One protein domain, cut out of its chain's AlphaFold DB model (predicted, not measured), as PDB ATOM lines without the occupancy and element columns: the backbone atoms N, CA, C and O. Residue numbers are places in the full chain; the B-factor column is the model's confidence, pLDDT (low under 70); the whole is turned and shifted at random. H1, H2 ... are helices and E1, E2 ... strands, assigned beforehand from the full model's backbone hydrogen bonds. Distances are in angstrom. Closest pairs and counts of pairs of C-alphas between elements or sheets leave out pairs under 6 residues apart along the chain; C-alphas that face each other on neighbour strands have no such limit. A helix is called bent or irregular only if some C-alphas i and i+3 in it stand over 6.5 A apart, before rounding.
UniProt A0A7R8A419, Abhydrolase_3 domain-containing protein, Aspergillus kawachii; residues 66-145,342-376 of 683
ATOM      1  N   LEU A  66     -29.662  10.185  17.497       80.12
ATOM      2  CA  LEU A  66     -28.246  10.508  17.713       80.12
ATOM      3  C   LEU A  66     -27.595  11.078  16.449       80.12
ATOM      4  O   LEU A  66     -26.821  12.036  16.541       80.12
ATOM      5  N   ARG A  67     -27.921  10.545  15.264       80.38
ATOM      6  CA  ARG A  67     -27.382  11.020  13.982       80.38
ATOM      7  C   ARG A  67     -27.856  12.435  13.645       80.38
ATOM      8  O   ARG A  67     -27.035  13.247  13.217       80.38
ATOM      9  N   GLU A  68     -29.126  12.767  13.887       77.94
ATOM     10  CA  GLU A  68     -29.635  14.136  13.700       77.94
ATOM     11  C   GLU A  68     -29.098  15.117  14.754       77.94
ATOM     12  O   GLU A  68     -28.660  16.215  14.400       77.94
ATOM     13  N   LEU A  69     -29.005  14.712  16.026       74.81
ATOM     14  CA  LEU A  69     -28.356  15.523  17.065       74.81
ATOM     15  C   LEU A  69     -26.887  15.822  16.701       74.81
ATOM     16  O   LEU A  69     -26.467  16.980  16.723       74.81
ATOM     17  N   LYS A  70     -26.118  14.812  16.266       74.31
ATOM     18  CA  LYS A  70     -24.728  14.971  15.790       74.31
ATOM     19  C   LYS A  70     -24.613  15.878  14.555       74.31
ATOM     20  O   LYS A  70     -23.607  16.576  14.421       74.31
ATOM     21  N   LYS A  71     -25.610  15.908  13.658       72.81
ATOM     22  CA  LYS A  71     -25.656  16.853  12.522       72.81
ATOM     23  C   LYS A  71     -25.867  18.295  12.988       72.81
ATOM     24  O   LYS A  71     -25.163  19.181  12.505       72.81
ATOM     25  N   GLY A  72     -26.788  18.527  13.927       65.00
ATOM     26  CA  GLY A  72     -27.048  19.858  14.491       65.00
ATOM     27  C   GLY A  72     -25.837  20.433  15.236       65.00
ATOM     28  O   GLY A  72     -25.461  21.579  15.011       65.00
ATOM     29  N   LEU A  73     -25.164  19.614  16.052       60.78
ATOM     30  CA  LEU A  73     -23.993  20.021  16.845       60.78
ATOM     31  C   LEU A  73     -22.773  20.435  16.009       60.78
ATOM     32  O   LEU A  73     -21.950  21.217  16.478       60.78
ATOM     33  N   LYS A  74     -22.646  19.944  14.769       60.00
ATOM     34  CA  LYS A  74     -21.554  20.336  13.858       60.00
ATOM     35  C   LYS A  74     -21.697  21.759  13.303       60.00
ATOM     36  O   LYS A  74     -20.777  22.234  12.640       60.00
ATOM     37  N   LYS A  75     -22.811  22.451  13.568       54.72
ATOM     38  CA  LYS A  75     -22.999  23.872  13.253       54.72
ATOM     39  C   LYS A  75     -22.962  24.677  14.547       54.72
ATOM     40  O   LYS A  75     -23.733  24.412  15.463       54.72
ATOM     41  N   HIS A  76     -22.095  25.683  14.614       47.03
ATOM     42  CA  HIS A  76     -22.043  26.600  15.752       47.03
ATOM     43  C   HIS A  76     -22.838  27.887  15.456       47.03
ATOM     44  O   HIS A  76     -22.559  28.524  14.441       47.03
ATOM     45  N   PRO A  77     -23.760  28.323  16.339       50.94
ATOM     46  CA  PRO A  77     -24.383  27.564  17.426       50.94
ATOM     47  C   PRO A  77     -25.459  26.599  16.896       50.94
ATOM     48  O   PRO A  77     -26.166  26.918  15.939       50.94
ATOM     49  N   ALA A  78     -25.640  25.455  17.557       51.81
ATOM     50  CA  ALA A  78     -26.741  24.548  17.248       51.81
ATOM     51  C   ALA A  78     -28.068  25.228  17.621       51.81
ATOM     52  O   ALA A  78     -28.324  25.493  18.798       51.81
ATOM     53  N   SER A  79     -28.908  25.560  16.635       56.66
ATOM     54  CA  SER A  79     -30.178  26.227  16.923       56.66
ATOM     55  C   SER A  79     -31.180  25.247  17.533       56.66
ATOM     56  O   SER A  79     -31.258  24.077  17.150       56.66
ATOM     57  N   GLN A  80     -32.019  25.751  18.440       60.81
ATOM     58  CA  GLN A  80     -33.100  24.976  19.059       60.81
ATOM     59  C   GLN A  80     -34.012  24.325  17.995       60.81
ATOM     60  O   GLN A  80     -34.476  23.201  18.164       60.81
ATOM     61  N   SER A  81     -34.195  25.000  16.853       62.16
ATOM     62  CA  SER A  81     -34.946  24.526  15.685       62.16
ATOM     63  C   SER A  81     -34.291  23.390  14.888       62.16
ATOM     64  O   SER A  81     -34.990  22.738  14.119       62.16
ATOM     65  N   GLU A  82     -32.987  23.124  15.034       65.56
ATOM     66  CA  GLU A  82     -32.350  21.954  14.411       65.56
ATOM     67  C   GLU A  82     -32.382  20.726  15.317       65.56
ATOM     68  O   GLU A  82     -32.673  19.642  14.826       65.56
ATOM     69  N   ALA A  83     -32.193  20.883  16.631       63.59
ATOM     70  CA  ALA A  83     -32.357  19.771  17.572       63.59
ATOM     71  C   ALA A  83     -33.791  19.203  17.545       63.59
ATOM     72  O   ALA A  83     -33.980  17.990  17.585       63.59
ATOM     73  N   LEU A  84     -34.803  20.062  17.371       69.38
ATOM     74  CA  LEU A  84     -36.201  19.647  17.198       69.38
ATOM     75  C   LEU A  84     -36.460  18.805  15.929       69.38
ATOM     76  O   LEU A  84     -37.478  18.120  15.884       69.38
ATOM     77  N   LYS A  85     -35.555  18.781  14.937       73.50
ATOM     78  CA  LYS A  85     -35.670  17.897  13.755       73.50
ATOM     79  C   LYS A  85     -35.445  16.420  14.089       73.50
ATOM     80  O   LYS A  85     -35.867  15.571  13.318       73.50
ATOM     81  N   ALA A  86     -34.808  16.120  15.225       74.44
ATOM     82  CA  ALA A  86     -34.663  14.754  15.724       74.44
ATOM     83  C   ALA A  86     -35.971  14.196  16.323       74.44
ATOM     84  O   ALA A  86     -36.043  13.006  16.607       74.44
ATOM     85  N   ILE A  87     -37.003  15.028  16.534       75.94
ATOM     86  CA  ILE A  87     -38.340  14.536  16.887       75.94
ATOM     87  C   ILE A  87     -38.962  13.896  15.635       75.94
ATOM     88  O   ILE A  87     -39.011  14.566  14.605       75.94
ATOM     89  N   PRO A  88     -39.494  12.662  15.708       74.56
ATOM     90  CA  PRO A  88     -40.278  12.081  14.622       74.56
ATOM     91  C   PRO A  88     -41.522  12.923  14.298       74.56
ATOM     92  O   PRO A  88     -42.282  13.286  15.206       74.56
ATOM     93  N   ASN A  89     -41.700  13.231  13.008       72.88
ATOM     94  CA  ASN A  89     -42.748  14.119  12.478       72.88
ATOM     95  C   ASN A  89     -43.624  13.460  11.390       72.88
ATOM     96  O   ASN A  89     -44.524  14.110  10.862       72.88
ATOM     97  N   ASP A  90     -43.359  12.200  11.039       80.31
ATOM     98  CA  ASP A  90     -44.158  11.388  10.117       80.31
ATOM     99  C   ASP A  90     -44.462  10.016  10.741       80.31
ATOM    100  O   ASP A  90     -43.876   9.639  11.757       80.31
ATOM    101  N   SER A  91     -45.414   9.285  10.154       78.19
ATOM    102  CA  SER A  91     -45.947   8.052  10.746       78.19
ATOM    103  C   SER A  91     -44.949   6.891  10.766       78.19
ATOM    104  O   SER A  91     -45.012   6.074  11.681       78.19
ATOM    105  N   GLU A  92     -44.038   6.800   9.791       77.19
ATOM    106  CA  GLU A  92     -43.056   5.706   9.708       77.19
ATOM    107  C   GLU A  92     -41.907   5.950  10.697       77.19
ATOM    108  O   GLU A  92     -41.464   5.030  11.389       77.19
ATOM    109  N   ALA A  93     -41.480   7.207  10.845       74.81
ATOM    110  CA  ALA A  93     -40.530   7.623  11.867       74.81
ATOM    111  C   ALA A  93     -41.122   7.543  13.286       74.81
ATOM    112  O   ALA A  93     -40.409   7.141  14.205       74.81
ATOM    113  N   GLU A  94     -42.399   7.896  13.499       78.06
ATOM    114  CA  GLU A  94     -43.066   7.713  14.800       78.06
ATOM    115  C   GLU A  94     -43.180   6.228  15.168       78.06
ATOM    116  O   GLU A  94     -42.832   5.859  16.292       78.06
ATOM    117  N   GLU A  95     -43.583   5.360  14.232       80.88
ATOM    118  CA  GLU A  95     -43.625   3.909  14.455       80.88
ATOM    119  C   GLU A  95     -42.222   3.340  14.721       80.88
ATOM    120  O   GLU A  95     -42.029   2.600  15.687       80.88
ATOM    121  N   THR A  96     -41.216   3.738  13.935       78.44
ATOM    122  CA  THR A  96     -39.819   3.301  14.113       78.44
ATOM    123  C   THR A  96     -39.238   3.779  15.446       78.44
ATOM    124  O   THR A  96     -38.508   3.033  16.097       78.44
ATOM    125  N   ALA A  97     -39.568   4.991  15.902       78.75
ATOM    126  CA  ALA A  97     -39.127   5.511  17.197       78.75
ATOM    127  C   ALA A  97     -39.866   4.867  18.382       78.75
ATOM    128  O   ALA A  97     -39.273   4.709  19.452       78.75
ATOM    129  N   ALA A  98     -41.126   4.458  18.192       80.19
ATOM    130  CA  ALA A  98     -41.876   3.672  19.164       80.19
ATOM    131  C   ALA A  98     -41.333   2.235  19.260       80.19
ATOM    132  O   ALA A  98     -41.017   1.785  20.357       80.19
ATOM    133  N   LYS A  99     -41.126   1.537  18.137       82.44
ATOM    134  CA  LYS A  99     -40.608   0.154  18.101       82.44
ATOM    135  C   LYS A  99     -39.105   0.051  18.368       82.44
ATOM    136  O   LYS A  99     -38.646  -0.931  18.938       82.44
ATOM    137  N   GLY A 100     -38.303   1.053  18.012       78.19
ATOM    138  CA  GLY A 100     -36.852   1.068  18.248       78.19
ATOM    139  C   GLY A 100     -36.027   0.103  17.382       78.19
ATOM    140  O   GLY A 100     -34.859  -0.159  17.680       78.19
ATOM    141  N   TYR A 101     -36.622  -0.453  16.329       80.88
ATOM    142  CA  TYR A 101     -35.967  -1.259  15.297       80.88
ATOM    143  C   TYR A 101     -36.700  -1.074  13.964       80.88
ATOM    144  O   TYR A 101     -37.815  -0.553  13.930       80.88
ATOM    145  N   SER A 102     -36.087  -1.518  12.870       82.25
ATOM    146  CA  SER A 102     -36.735  -1.609  11.559       82.25
ATOM    147  C   SER A 102     -36.328  -2.891  10.836       82.25
ATOM    148  O   SER A 102     -35.138  -3.183  10.724       82.25
ATOM    149  N   SER A 103     -37.308  -3.636  10.324       80.94
ATOM    150  CA  SER A 103     -37.090  -4.864   9.550       80.94
ATOM    151  C   SER A 103     -37.079  -4.575   8.049       80.94
ATOM    152  O   SER A 103     -37.890  -3.792   7.554       80.94
ATOM    153  N   ARG A 104     -36.181  -5.224   7.302       78.56
ATOM    154  CA  ARG A 104     -36.157  -5.194   5.833       78.56
ATOM    155  C   ARG A 104     -35.956  -6.595   5.269       78.56
ATOM    156  O   ARG A 104     -34.982  -7.273   5.587       78.56
ATOM    157  N   ARG A 105     -36.858  -7.007   4.382       71.69
ATOM    158  CA  ARG A 105     -36.779  -8.286   3.672       71.69
ATOM    159  C   ARG A 105     -35.649  -8.249   2.643       71.69
ATOM    160  O   ARG A 105     -35.589  -7.328   1.828       71.69
ATOM    161  N   ASN A 106     -34.740  -9.222   2.688       62.47
ATOM    162  CA  ASN A 106     -33.527  -9.176   1.874       62.47
ATOM    163  C   ASN A 106     -33.799  -9.489   0.394       62.47
ATOM    164  O   ASN A 106     -34.484 -10.457   0.064       62.47
ATOM    165  N   SER A 107     -33.181  -8.711  -0.500       48.59
ATOM    166  CA  SER A 107     -32.941  -9.162  -1.875       48.59
ATOM    167  C   SER A 107     -31.861 -10.250  -1.871       48.59
ATOM    168  O   SER A 107     -30.961 -10.233  -1.027       48.59
ATOM    169  N   ALA A 108     -31.938 -11.198  -2.804       46.22
ATOM    170  CA  ALA A 108     -31.265 -12.500  -2.738       46.22
ATOM    171  C   ALA A 108     -29.726 -12.496  -2.945       46.22
ATOM    172  O   ALA A 108     -29.158 -13.527  -3.290       46.22
ATOM    173  N   THR A 109     -29.045 -11.360  -2.757       42.53
ATOM    174  CA  THR A 109     -27.613 -11.173  -3.076       42.53
ATOM    175  C   THR A 109     -26.712 -10.819  -1.887       42.53
ATOM    176  O   THR A 109     -25.503 -10.788  -2.066       42.53
ATOM    177  N   ASN A 110     -27.255 -10.573  -0.685       42.31
ATOM    178  CA  ASN A 110     -26.481 -10.129   0.497       42.31
ATOM    179  C   ASN A 110     -26.531 -11.115   1.691       42.31
ATOM    180  O   ASN A 110     -26.385 -10.711   2.842       42.31
ATOM    181  N   ALA A 111     -26.746 -12.411   1.448       42.09
ATOM    182  CA  ALA A 111     -26.967 -13.409   2.506       42.09
ATOM    183  C   ALA A 111     -25.713 -13.811   3.326       42.09
ATOM    184  O   ALA A 111     -25.815 -14.643   4.223       42.09
ATOM    185  N   GLU A 112     -24.534 -13.248   3.039       43.94
ATOM    186  CA  GLU A 112     -23.242 -13.725   3.569       43.94
ATOM    187  C   GLU A 112     -22.828 -13.135   4.931       43.94
ATOM    188  O   GLU A 112     -21.830 -13.569   5.506       43.94
ATOM    189  N   ARG A 113     -23.581 -12.175   5.493       50.50
ATOM    190  CA  ARG A 113     -23.338 -11.644   6.849       50.50
ATOM    191  C   ARG A 113     -24.574 -11.798   7.727       50.50
ATOM    192  O   ARG A 113     -25.521 -11.029   7.613       50.50
ATOM    193  N   ALA A 114     -24.544 -12.771   8.636       51.38
ATOM    194  CA  ALA A 114     -25.622 -12.991   9.606       51.38
ATOM    195  C   ALA A 114     -25.709 -11.888  10.682       51.38
ATOM    196  O   ALA A 114     -26.771 -11.691  11.278       51.38
ATOM    197  N   PHE A 115     -24.595 -11.194  10.933       54.25
ATOM    198  CA  PHE A 115     -24.448 -10.166  11.958       54.25
ATOM    199  C   PHE A 115     -23.341  -9.166  11.585       54.25
ATOM    200  O   PHE A 115     -22.260  -9.577  11.161       54.25
ATOM    201  N   ASP A 116     -23.598  -7.872  11.784       58.41
ATOM    202  CA  ASP A 116     -22.579  -6.813  11.814       58.41
ATOM    203  C   ASP A 116     -23.047  -5.662  12.727       58.41
ATOM    204  O   ASP A 116     -24.252  -5.427  12.886       58.41
ATOM    205  N   ILE A 117     -22.091  -4.937  13.315       57.81
ATOM    206  CA  ILE A 117     -22.341  -3.690  14.052       57.81
ATOM    207  C   ILE A 117     -21.839  -2.537  13.184       57.81
ATOM    208  O   ILE A 117     -20.639  -2.405  12.957       57.81
ATOM    209  N   GLU A 118     -22.749  -1.693  12.704       57.34
ATOM    210  CA  GLU A 118     -22.417  -0.535  11.870       57.34
ATOM    211  C   GLU A 118     -23.000   0.732  12.501       57.34
ATOM    212  O   GLU A 118     -24.221   0.856  12.621       57.34
ATOM    213  N   HIS A 119     -22.127   1.680  12.873       55.12
ATOM    214  CA  HIS A 119     -22.467   3.043  13.309       55.12
ATOM    215  C   HIS A 119     -23.733   3.128  14.191       55.12
ATOM    216  O   HIS A 119     -24.801   3.547  13.738       55.12
ATOM    217  N   GLU A 120     -23.592   2.739  15.459       64.88
ATOM    218  CA  GLU A 120     -24.640   2.696  16.498       64.88
ATOM    219  C   GLU A 120     -25.759   1.640  16.318       64.88
ATOM    220  O   GLU A 120     -26.466   1.351  17.288       64.88
ATOM    221  N   THR A 121     -25.898   1.000  15.147       73.00
ATOM    222  CA  THR A 121     -26.939  -0.022  14.888       73.00
ATOM    223  C   THR A 121     -26.418  -1.460  14.928       73.00
ATOM    224  O   THR A 121     -25.294  -1.750  14.516       73.00
ATOM    225  N   VAL A 122     -27.268  -2.375  15.404       81.75
ATOM    226  CA  VAL A 122     -27.026  -3.828  15.412       81.75
ATOM    227  C   VAL A 122     -27.906  -4.479  14.353       81.75
ATOM    228  O   VAL A 122     -29.130  -4.354  14.405       81.75
ATOM    229  N   LYS A 123     -27.293  -5.177  13.393       83.69
ATOM    230  CA  LYS A 123     -27.999  -5.845  12.292       83.69
ATOM    231  C   LYS A 123     -27.965  -7.349  12.508       83.69
ATOM    232  O   LYS A 123     -26.887  -7.922  12.636       83.69
ATOM    233  N   VAL A 124     -29.137  -7.981  12.548       81.75
ATOM    234  CA  VAL A 124     -29.289  -9.432  12.732       81.75
ATOM    235  C   VAL A 124     -30.161  -9.988  11.615       81.75
ATOM    236  O   VAL A 124     -31.264  -9.491  11.384       81.75
ATOM    237  N   VAL A 125     -29.689 -11.030  10.929       83.69
ATOM    238  CA  VAL A 125     -30.496 -11.747   9.935       83.69
ATOM    239  C   VAL A 125     -31.335 -12.815  10.635       83.69
ATOM    240  O   VAL A 125     -30.800 -13.760  11.214       83.69
ATOM    241  N   LEU A 126     -32.659 -12.678  10.565       81.81
ATOM    242  CA  LEU A 126     -33.636 -13.616  11.114       81.81
ATOM    243  C   LEU A 126     -34.572 -14.079   9.995       81.81
ATOM    244  O   LEU A 126     -35.246 -13.272   9.366       81.81
ATOM    245  N   ASP A 127     -34.593 -15.387   9.736       79.38
ATOM    246  CA  ASP A 127     -35.573 -16.062   8.865       79.38
ATOM    247  C   ASP A 127     -35.703 -15.490   7.430       79.38
ATOM    248  O   ASP A 127     -36.711 -15.678   6.749       79.38
ATOM    249  N   GLY A 128     -34.641 -14.833   6.942       77.62
ATOM    250  CA  GLY A 128     -34.551 -14.213   5.611       77.62
ATOM    251  C   GLY A 128     -34.714 -12.687   5.598       77.62
ATOM    252  O   GLY A 128     -34.497 -12.056   4.561       77.62
ATOM    253  N   GLU A 129     -35.038 -12.075   6.736       82.81
ATOM    254  CA  GLU A 129     -35.136 -10.624   6.904       82.81
ATOM    255  C   GLU A 129     -33.960 -10.082   7.724       82.81
ATOM    256  O   GLU A 129     -33.460 -10.741   8.635       82.81
ATOM    257  N   THR A 130     -33.506  -8.871   7.407       84.81
ATOM    258  CA  THR A 130     -32.532  -8.145   8.227       84.81
ATOM    259  C   THR A 130     -33.287  -7.245   9.194       84.81
ATOM    260  O   THR A 130     -33.976  -6.315   8.768       84.81
ATOM    261  N   VAL A 131     -33.137  -7.495  10.491       85.19
ATOM    262  CA  VAL A 131     -33.628  -6.614  11.553       85.19
ATOM    263  C   VAL A 131     -32.496  -5.679  11.969       85.19
ATOM    264  O   VAL A 131     -31.451  -6.129  12.435       85.19
ATOM    265  N   GLU A 132     -32.702  -4.374  11.797       87.94
ATOM    266  CA  GLU A 132     -31.799  -3.323  12.271       87.94
ATOM    267  C   GLU A 132     -32.325  -2.771  13.602       87.94
ATOM    268  O   GLU A 132     -33.338  -2.071  13.645       87.94
ATOM    269  N   VAL A 133     -31.647  -3.106  14.699       86.25
ATOM    270  CA  VAL A 133     -31.956  -2.620  16.048       86.25
ATOM    271  C   VAL A 133     -31.292  -1.257  16.255       86.25
ATOM    272  O   VAL A 133     -30.077  -1.116  16.094       86.25
ATOM    273  N   LYS A 134     -32.110  -0.254  16.603       86.94
ATOM    274  CA  LYS A 134     -31.723   1.166  16.704       86.94
ATOM    275  C   LYS A 134     -31.745   1.700  18.137       86.94
ATOM    276  O   LYS A 134     -30.984   2.616  18.448       86.94
ATOM    277  N   ASP A 135     -32.605   1.144  18.989       87.88
ATOM    278  CA  ASP A 135     -32.552   1.327  20.444       87.88
ATOM    279  C   ASP A 135     -31.268   0.698  21.016       87.88
ATOM    280  O   ASP A 135     -30.743  -0.291  20.495       87.88
ATOM    281  N   GLN A 136     -30.782   1.231  22.140       87.88
ATOM    282  CA  GLN A 136     -29.691   0.607  22.889       87.88
ATOM    283  C   GLN A 136     -30.186  -0.660  23.607       87.88
ATOM    284  O   GLN A 136     -31.190  -0.619  24.317       87.88
ATOM    285  N   ILE A 137     -29.473  -1.778  23.445       86.12
ATOM    286  CA  ILE A 137     -29.911  -3.090  23.953       86.12
ATOM    287  C   ILE A 137     -29.605  -3.253  25.457       86.12
ATOM    288  O   ILE A 137     -30.432  -3.784  26.196       86.12
ATOM    289  N   HIS A 138     -28.452  -2.761  25.935       86.19
ATOM    290  CA  HIS A 138     -27.991  -2.923  27.326       86.19
ATOM    291  C   HIS A 138     -27.881  -1.580  28.058       86.19
ATOM    292  O   HIS A 138     -27.424  -0.592  27.491       86.19
ATOM    293  N   MET A 139     -28.207  -1.540  29.354       84.38
ATOM    294  CA  MET A 139     -28.005  -0.335  30.180       84.38
ATOM    295  C   MET A 139     -26.527   0.011  30.420       84.38
ATOM    296  O   MET A 139     -26.200   1.174  30.634       84.38
ATOM    297  N   TYR A 140     -25.640  -0.984  30.381       84.31
ATOM    298  CA  TYR A 140     -24.234  -0.845  30.773       84.31
ATOM    299  C   TYR A 140     -23.337  -0.174  29.726       84.31
ATOM    300  O   TYR A 140     -22.266   0.312  30.078       84.31
ATOM    301  N   THR A 141     -23.722  -0.190  28.446       87.69
ATOM    302  CA  THR A 141     -22.854   0.230  27.337       87.69
ATOM    303  C   THR A 141     -23.654   0.513  26.061       87.69
ATOM    304  O   THR A 141     -24.790   0.052  25.929       87.69
ATOM    305  N   THR A 142     -23.071   1.247  25.110       88.00
ATOM    306  CA  THR A 142     -23.661   1.464  23.778       88.00
ATOM    307  C   THR A 142     -23.570   0.205  22.913       88.00
ATOM    308  O   THR A 142     -22.690  -0.634  23.107       88.00
ATOM    309  N   ASN A 143     -24.449   0.088  21.912       88.25
ATOM    310  CA  ASN A 143     -24.463  -1.049  20.981       88.25
ATOM    311  C   ASN A 143     -23.099  -1.272  20.291       88.25
ATOM    312  O   ASN A 143     -22.683  -2.413  20.114       88.25
ATOM    313  N   GLU A 144     -22.377  -0.189  19.978       85.88
ATOM    314  CA  GLU A 144     -21.038  -0.204  19.361       85.88
ATOM    315  C   GLU A 144     -19.973  -0.925  20.198       85.88
ATOM    316  O   GLU A 144     -18.978  -1.404  19.663       85.88
ATOM    317  N   LEU A 145     -20.167  -0.998  21.516       89.19
ATOM    318  CA  LEU A 145     -19.170  -1.488  22.466       89.19
ATOM    319  C   LEU A 145     -19.478  -2.894  23.005       89.19
ATOM    320  O   LEU A 145     -18.722  -3.393  23.837       89.19
ATOM    321  N   PRO A 342     -29.559 -16.335  17.790       84.38
ATOM    322  CA  PRO A 342     -30.792 -15.982  17.077       84.38
ATOM    323  C   PRO A 342     -32.087 -16.401  17.787       84.38
ATOM    324  O   PRO A 342     -33.157 -15.880  17.468       84.38
ATOM    325  N   LYS A 343     -32.038 -17.350  18.734       88.44
ATOM    326  CA  LYS A 343     -33.208 -17.681  19.569       88.44
ATOM    327  C   LYS A 343     -33.479 -16.565  20.577       88.44
ATOM    328  O   LYS A 343     -34.625 -16.137  20.706       88.44
ATOM    329  N   LEU A 344     -32.423 -16.054  21.216       89.06
ATOM    330  CA  LEU A 344     -32.512 -14.947  22.165       89.06
ATOM    331  C   LEU A 344     -33.022 -13.678  21.477       89.06
ATOM    332  O   LEU A 344     -33.933 -13.043  21.993       89.06
ATOM    333  N   VAL A 345     -32.502 -13.342  20.287       87.88
ATOM    334  CA  VAL A 345     -32.944 -12.138  19.558       87.88
ATOM    335  C   VAL A 345     -34.431 -12.221  19.185       87.88
ATOM    336  O   VAL A 345     -35.141 -11.237  19.373       87.88
ATOM    337  N   ARG A 346     -34.953 -13.382  18.752       88.69
ATOM    338  CA  ARG A 346     -36.405 -13.549  18.511       88.69
ATOM    339  C   ARG A 346     -37.238 -13.351  19.781       88.69
ATOM    340  O   ARG A 346     -38.198 -12.586  19.756       88.69
ATOM    341  N   GLY A 347     -36.860 -13.993  20.892       89.50
ATOM    342  CA  GLY A 347     -37.551 -13.822  22.179       89.50
ATOM    343  C   GLY A 347     -37.486 -12.380  22.694       89.50
ATOM    344  O   GLY A 347     -38.471 -11.846  23.206       89.50
ATOM    345  N   TRP A 348     -36.350 -11.712  22.485       89.88
ATOM    346  CA  TRP A 348     -36.160 -10.304  22.817       89.88
ATOM    347  C   TRP A 348     -36.957  -9.361  21.908       89.88
ATOM    348  O   TRP A 348     -37.412  -8.337  22.404       89.88
ATOM    349  N   LEU A 349     -37.167  -9.674  20.628       89.69
ATOM    350  CA  LEU A 349     -38.024  -8.868  19.751       89.69
ATOM    351  C   LEU A 349     -39.500  -9.001  20.146       89.69
ATOM    352  O   LEU A 349     -40.145  -7.983  20.375       89.69
ATOM    353  N   ALA A 350     -40.006 -10.221  20.352       90.31
ATOM    354  CA  ALA A 350     -41.395 -10.445  20.768       90.31
ATOM    355  C   ALA A 350     -41.723  -9.760  22.113       90.31
ATOM    356  O   ALA A 350     -42.671  -8.983  22.214       90.31
ATOM    357  N   ALA A 351     -40.880  -9.952  23.134       90.38
ATOM    358  CA  ALA A 351     -41.049  -9.293  24.433       90.38
ATOM    359  C   ALA A 351     -40.672  -7.794  24.430       90.38
ATOM    360  O   ALA A 351     -40.787  -7.130  25.462       90.38
ATOM    361  N   LYS A 352     -40.173  -7.253  23.308       89.06
ATOM    362  CA  LYS A 352     -39.982  -5.810  23.090       89.06
ATOM    363  C   LYS A 352     -41.204  -5.198  22.416       89.06
ATOM    364  O   LYS A 352     -41.600  -4.118  22.828       89.06
ATOM    365  N   GLU A 353     -41.815  -5.898  21.463       89.69
ATOM    366  CA  GLU A 353     -43.052  -5.491  20.792       89.69
ATOM    367  C   GLU A 353     -44.191  -5.291  21.806       89.69
ATOM    368  O   GLU A 353     -44.687  -4.174  21.924       89.69
ATOM    369  N   GLU A 354     -44.487  -6.285  22.657       90.44
ATOM    370  CA  GLU A 354     -45.492  -6.160  23.736       90.44
ATOM    371  C   GLU A 354     -45.215  -4.954  24.662       90.44
ATOM    372  O   GLU A 354     -46.121  -4.227  25.080       90.44
ATOM    373  N   TRP A 355     -43.941  -4.714  24.987       90.12
ATOM    374  CA  TRP A 355     -43.538  -3.663  25.922       90.12
ATOM    375  C   TRP A 355     -43.590  -2.262  25.298       90.12
ATOM    376  O   TRP A 355     -44.025  -1.310  25.951       90.12
ATOM    377  N   ASP A 356     -43.169  -2.128  24.040       88.06
ATOM    378  CA  ASP A 356     -43.232  -0.873  23.300       88.06
ATOM    379  C   ASP A 356     -44.670  -0.545  22.872       88.06
ATOM    380  O   ASP A 356     -45.026   0.626  22.929       88.06
ATOM    381  N   GLU A 357     -45.545  -1.515  22.574       89.62
ATOM    382  CA  GLU A 357     -46.991  -1.268  22.426       89.62
ATOM    383  C   GLU A 357     -47.589  -0.698  23.721       89.62
ATOM    384  O   GLU A 357     -48.203   0.376  23.731       89.62
ATOM    385  N   LYS A 358     -47.345  -1.383  24.847       92.38
ATOM    386  CA  LYS A 358     -47.846  -1.019  26.182       92.38
ATOM    387  C   LYS A 358     -47.379   0.361  26.652       92.38
ATOM    388  O   LYS A 358     -48.116   1.046  27.363       92.38
ATOM    389  N   PHE A 359     -46.173   0.783  26.261       92.25
ATOM    390  CA  PHE A 359     -45.563   2.039  26.701       92.25
ATOM    391  C   PHE A 359     -45.259   3.049  25.578       92.25
ATOM    392  O   PHE A 359     -44.613   4.059  25.857       92.25
ATOM    393  N   ALA A 360     -45.773   2.877  24.351       89.81
ATOM    394  CA  ALA A 360     -45.494   3.750  23.195       89.81
ATOM    395  C   ALA A 360     -45.680   5.243  23.508       89.81
ATOM    396  O   ALA A 360     -44.816   6.075  23.229       89.81
ATOM    397  N   LYS A 361     -46.800   5.586  24.161       90.50
ATOM    398  CA  LYS A 361     -47.130   6.964  24.563       90.50
ATOM    399  C   LYS A 361     -46.144   7.525  25.592       90.50
ATOM    400  O   LYS A 361     -45.806   8.704  25.526       90.50
ATOM    401  N   ASP A 362     -45.661   6.693  26.515       91.81
ATOM    402  CA  ASP A 362     -44.638   7.074  27.494       91.81
ATOM    403  C   ASP A 362     -43.266   7.245  26.829       91.81
ATOM    404  O   ASP A 362     -42.583   8.235  27.093       91.81
ATOM    405  N   LYS A 363     -42.897   6.343  25.913       89.50
ATOM    406  CA  LYS A 363     -41.642   6.373  25.151       89.50
ATOM    407  C   LYS A 363     -41.535   7.624  24.276       89.50
ATOM    408  O   LYS A 363     -40.619   8.421  24.476       89.50
ATOM    409  N   LEU A 364     -42.536   7.881  23.430       88.44
ATOM    410  CA  LEU A 364     -42.596   9.070  22.571       88.44
ATOM    411  C   LEU A 364     -42.644  10.372  23.388       88.44
ATOM    412  O   LEU A 364     -42.017  11.364  23.008       88.44
ATOM    413  N   ARG A 365     -43.340  10.386  24.538       90.50
ATOM    414  CA  ARG A 365     -43.339  11.523  25.478       90.50
ATOM    415  C   ARG A 365     -41.937  11.788  26.034       90.50
ATOM    416  O   ARG A 365     -41.495  12.936  26.027       90.50
ATOM    417  N   VAL A 366     -41.237  10.743  26.472       89.50
ATOM    418  CA  VAL A 366     -39.862  10.806  26.989       89.50
ATOM    419  C   VAL A 366     -38.868  11.251  25.911       89.50
ATOM    420  O   VAL A 366     -38.078  12.154  26.176       89.50
ATOM    421  N   GLN A 367     -38.929  10.697  24.696       86.62
ATOM    422  CA  GLN A 367     -38.080  11.102  23.564       86.62
ATOM    423  C   GLN A 367     -38.282  12.583  23.226       86.62
ATOM    424  O   GLN A 367     -37.331  13.366  23.255       86.62
ATOM    425  N   ARG A 368     -39.537  13.002  23.006       85.88
ATOM    426  CA  ARG A 368     -39.895  14.399  22.701       85.88
ATOM    427  C   ARG A 368     -39.455  15.368  23.793       85.88
ATOM    428  O   ARG A 368     -38.997  16.465  23.476       85.88
ATOM    429  N   GLN A 369     -39.580  14.985  25.063       86.62
ATOM    430  CA  GLN A 369     -39.113  15.794  26.187       86.62
ATOM    431  C   GLN A 369     -37.580  15.878  26.225       86.62
ATOM    432  O   GLN A 369     -37.030  16.975  26.284       86.62
ATOM    433  N   ARG A 370     -36.877  14.746  26.102       86.00
ATOM    434  CA  ARG A 370     -35.409  14.707  26.124       86.00
ATOM    435  C   ARG A 370     -34.795  15.497  24.967       86.00
ATOM    436  O   ARG A 370     -33.835  16.225  25.181       86.00
ATOM    437  N   ILE A 371     -35.355  15.411  23.761       80.56
ATOM    438  CA  ILE A 371     -34.874  16.173  22.597       80.56
ATOM    439  C   ILE A 371     -35.064  17.684  22.818       80.56
ATOM    440  O   ILE A 371     -34.153  18.458  22.527       80.56
ATOM    441  N   LYS A 372     -36.185  18.116  23.418       81.12
ATOM    442  CA  LYS A 372     -36.385  19.518  23.837       81.12
ATOM    443  C   LYS A 372     -35.377  19.968  24.897       81.12
ATOM    444  O   LYS A 372     -34.914  21.100  24.830       81.12
ATOM    445  N   GLU A 373     -35.027  19.112  25.854       82.00
ATOM    446  CA  GLU A 373     -34.016  19.406  26.882       82.00
ATOM    447  C   GLU A 373     -32.609  19.524  26.277       82.00
ATOM    448  O   GLU A 373     -31.893  20.482  26.557       82.00
ATOM    449  N   LEU A 374     -32.235  18.606  25.380       75.75
ATOM    450  CA  LEU A 374     -30.963  18.635  24.647       75.75
ATOM    451  C   LEU A 374     -30.855  19.855  23.712       75.75
ATOM    452  O   LEU A 374     -29.755  20.349  23.465       75.75
ATOM    453  N   ALA A 375     -31.989  20.399  23.258       70.62
ATOM    454  CA  ALA A 375     -32.061  21.640  22.488       70.62
ATOM    455  C   ALA A 375     -31.715  22.913  23.298       70.62
ATOM    456  O   ALA A 375     -31.508  23.962  22.691       70.62
ATOM    457  N   TYR A 376     -31.593  22.839  24.634       67.50
ATOM    458  CA  TYR A 376     -30.972  23.894  25.463       67.50
ATOM    459  C   TYR A 376     -29.430  23.817  25.479       67.50
ATOM    460  O   TYR A 376     -28.777  24.603  26.165       67.50
TER     461      TYR A 376
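What this domain is: This is residues 66 to 145 and 342 to 376 of the 683 residues of the protein "Abhydrolase_3 domain-containing protein" of Aspergillus kawachii (UniProt A0A7R8A419). One long helix, H4, is bent into a wide V of two arms; the first arm, H4a, lies over one face of a twisted four-stranded sheet, a small helical hairpin, H1 and H2, meets the far end of the second arm, H4b, through H2, and H3 sits in the angle between the arms. The two ends are loosely joined, with H1 and H2 away from the sheet. The printed part has 115 residues, with four named helices and four named strands in the order H1 H2 H3 E1 E2 E3 E4 H4, of mixed class. The sheet, in the order E1 E4 E3 E2, is antiparallel throughout. The whole is only just compact, close to loose, with a radius of gyration of the C-alphas of 15.9 A and spans of 44 by 32 by 30 A.

Where its parts are: Find C-alpha 66 at (-28.246, 10.508, 17.713), where H1 begins and runs to residue 73. H2 follows at residues 80 to 86, then H3 at 91 to 99, 12.0 A long. Next come E1, residues 101 to 105, 13.6 A; E2, 115 to 118; E3, 121 to 126, 15.6 A; and E4, 129 to 133. Beyond the cut, H4 runs from residue 342, with its C-alpha at (-30.792, -15.982, 17.077), to residue 374, with its C-alpha at (-30.963, 18.635, 24.647). By its hydrogen bonds it was assigned as one helix, but it is bent: C-alphas 358 and 361 are 8.2 A apart. Its arms are H4a, 342 to 358, 24.4 A, and H4b, 361 to 374, 19.9 A, about perpendicular at 89 degrees.

How they stand to each other: Look first at the sheet, twisted, with C-alphas up to 4.2 A off its plane. E1 to E4 form a Greek key, a meander of E2, E3 and E4, each the antiparallel neighbour of the one before, with E1 the antiparallel neighbour of E4. Within hydrogen-bond range are N 102 and O 132 for E1 and E4, 2.9 A; N 126 and O 129 for E4 and E3, 2.8 A; and N 121 and O 118 for E3 and E2, 3.0 A. H4a is on the sheet at a height of 9.7 A. H3 only grazes the sheet, with residues 92 to 99. H3 touches H4a at a steep tilt of 66 degrees, closest at the C-alphas of Lys 99 and Asp 356, 5.9 A. It touches H4b about perpendicular, 81 degrees, closest at the C-alphas of Ala 98 and Leu 364, 6.4 A. H2 touches H4b, with residues 371 to 374 of H4b alone; the closest C-alphas, of Leu 84 and Ile 371, are 6.6 A apart. H1 and H2 form a helical hairpin at a shallow tilt of 19 degrees, closest at the C-alphas of Glu 68 and Ala 86, 5.5 A. In H1, H3 and H4b every O i to N i+4 pair is within hydrogen-bond range; H4a has 12 of 13, and H2 1 of 3, beside 2 of 4 O i to N i+3 pairs.

The domain as a whole: The C-alphas of Pro 77 and Lys 343, the two farthest apart, are 46.1 A apart. Residues 146 to 341 are not printed, and C-alphas 145 and 342 are 19.3 A apart across the cut. Of the links printed whole, none is long. Mean pLDDT of the printed part is 76.5; look for values under 70 at residues 72 to 84, 106 to 120 and 376.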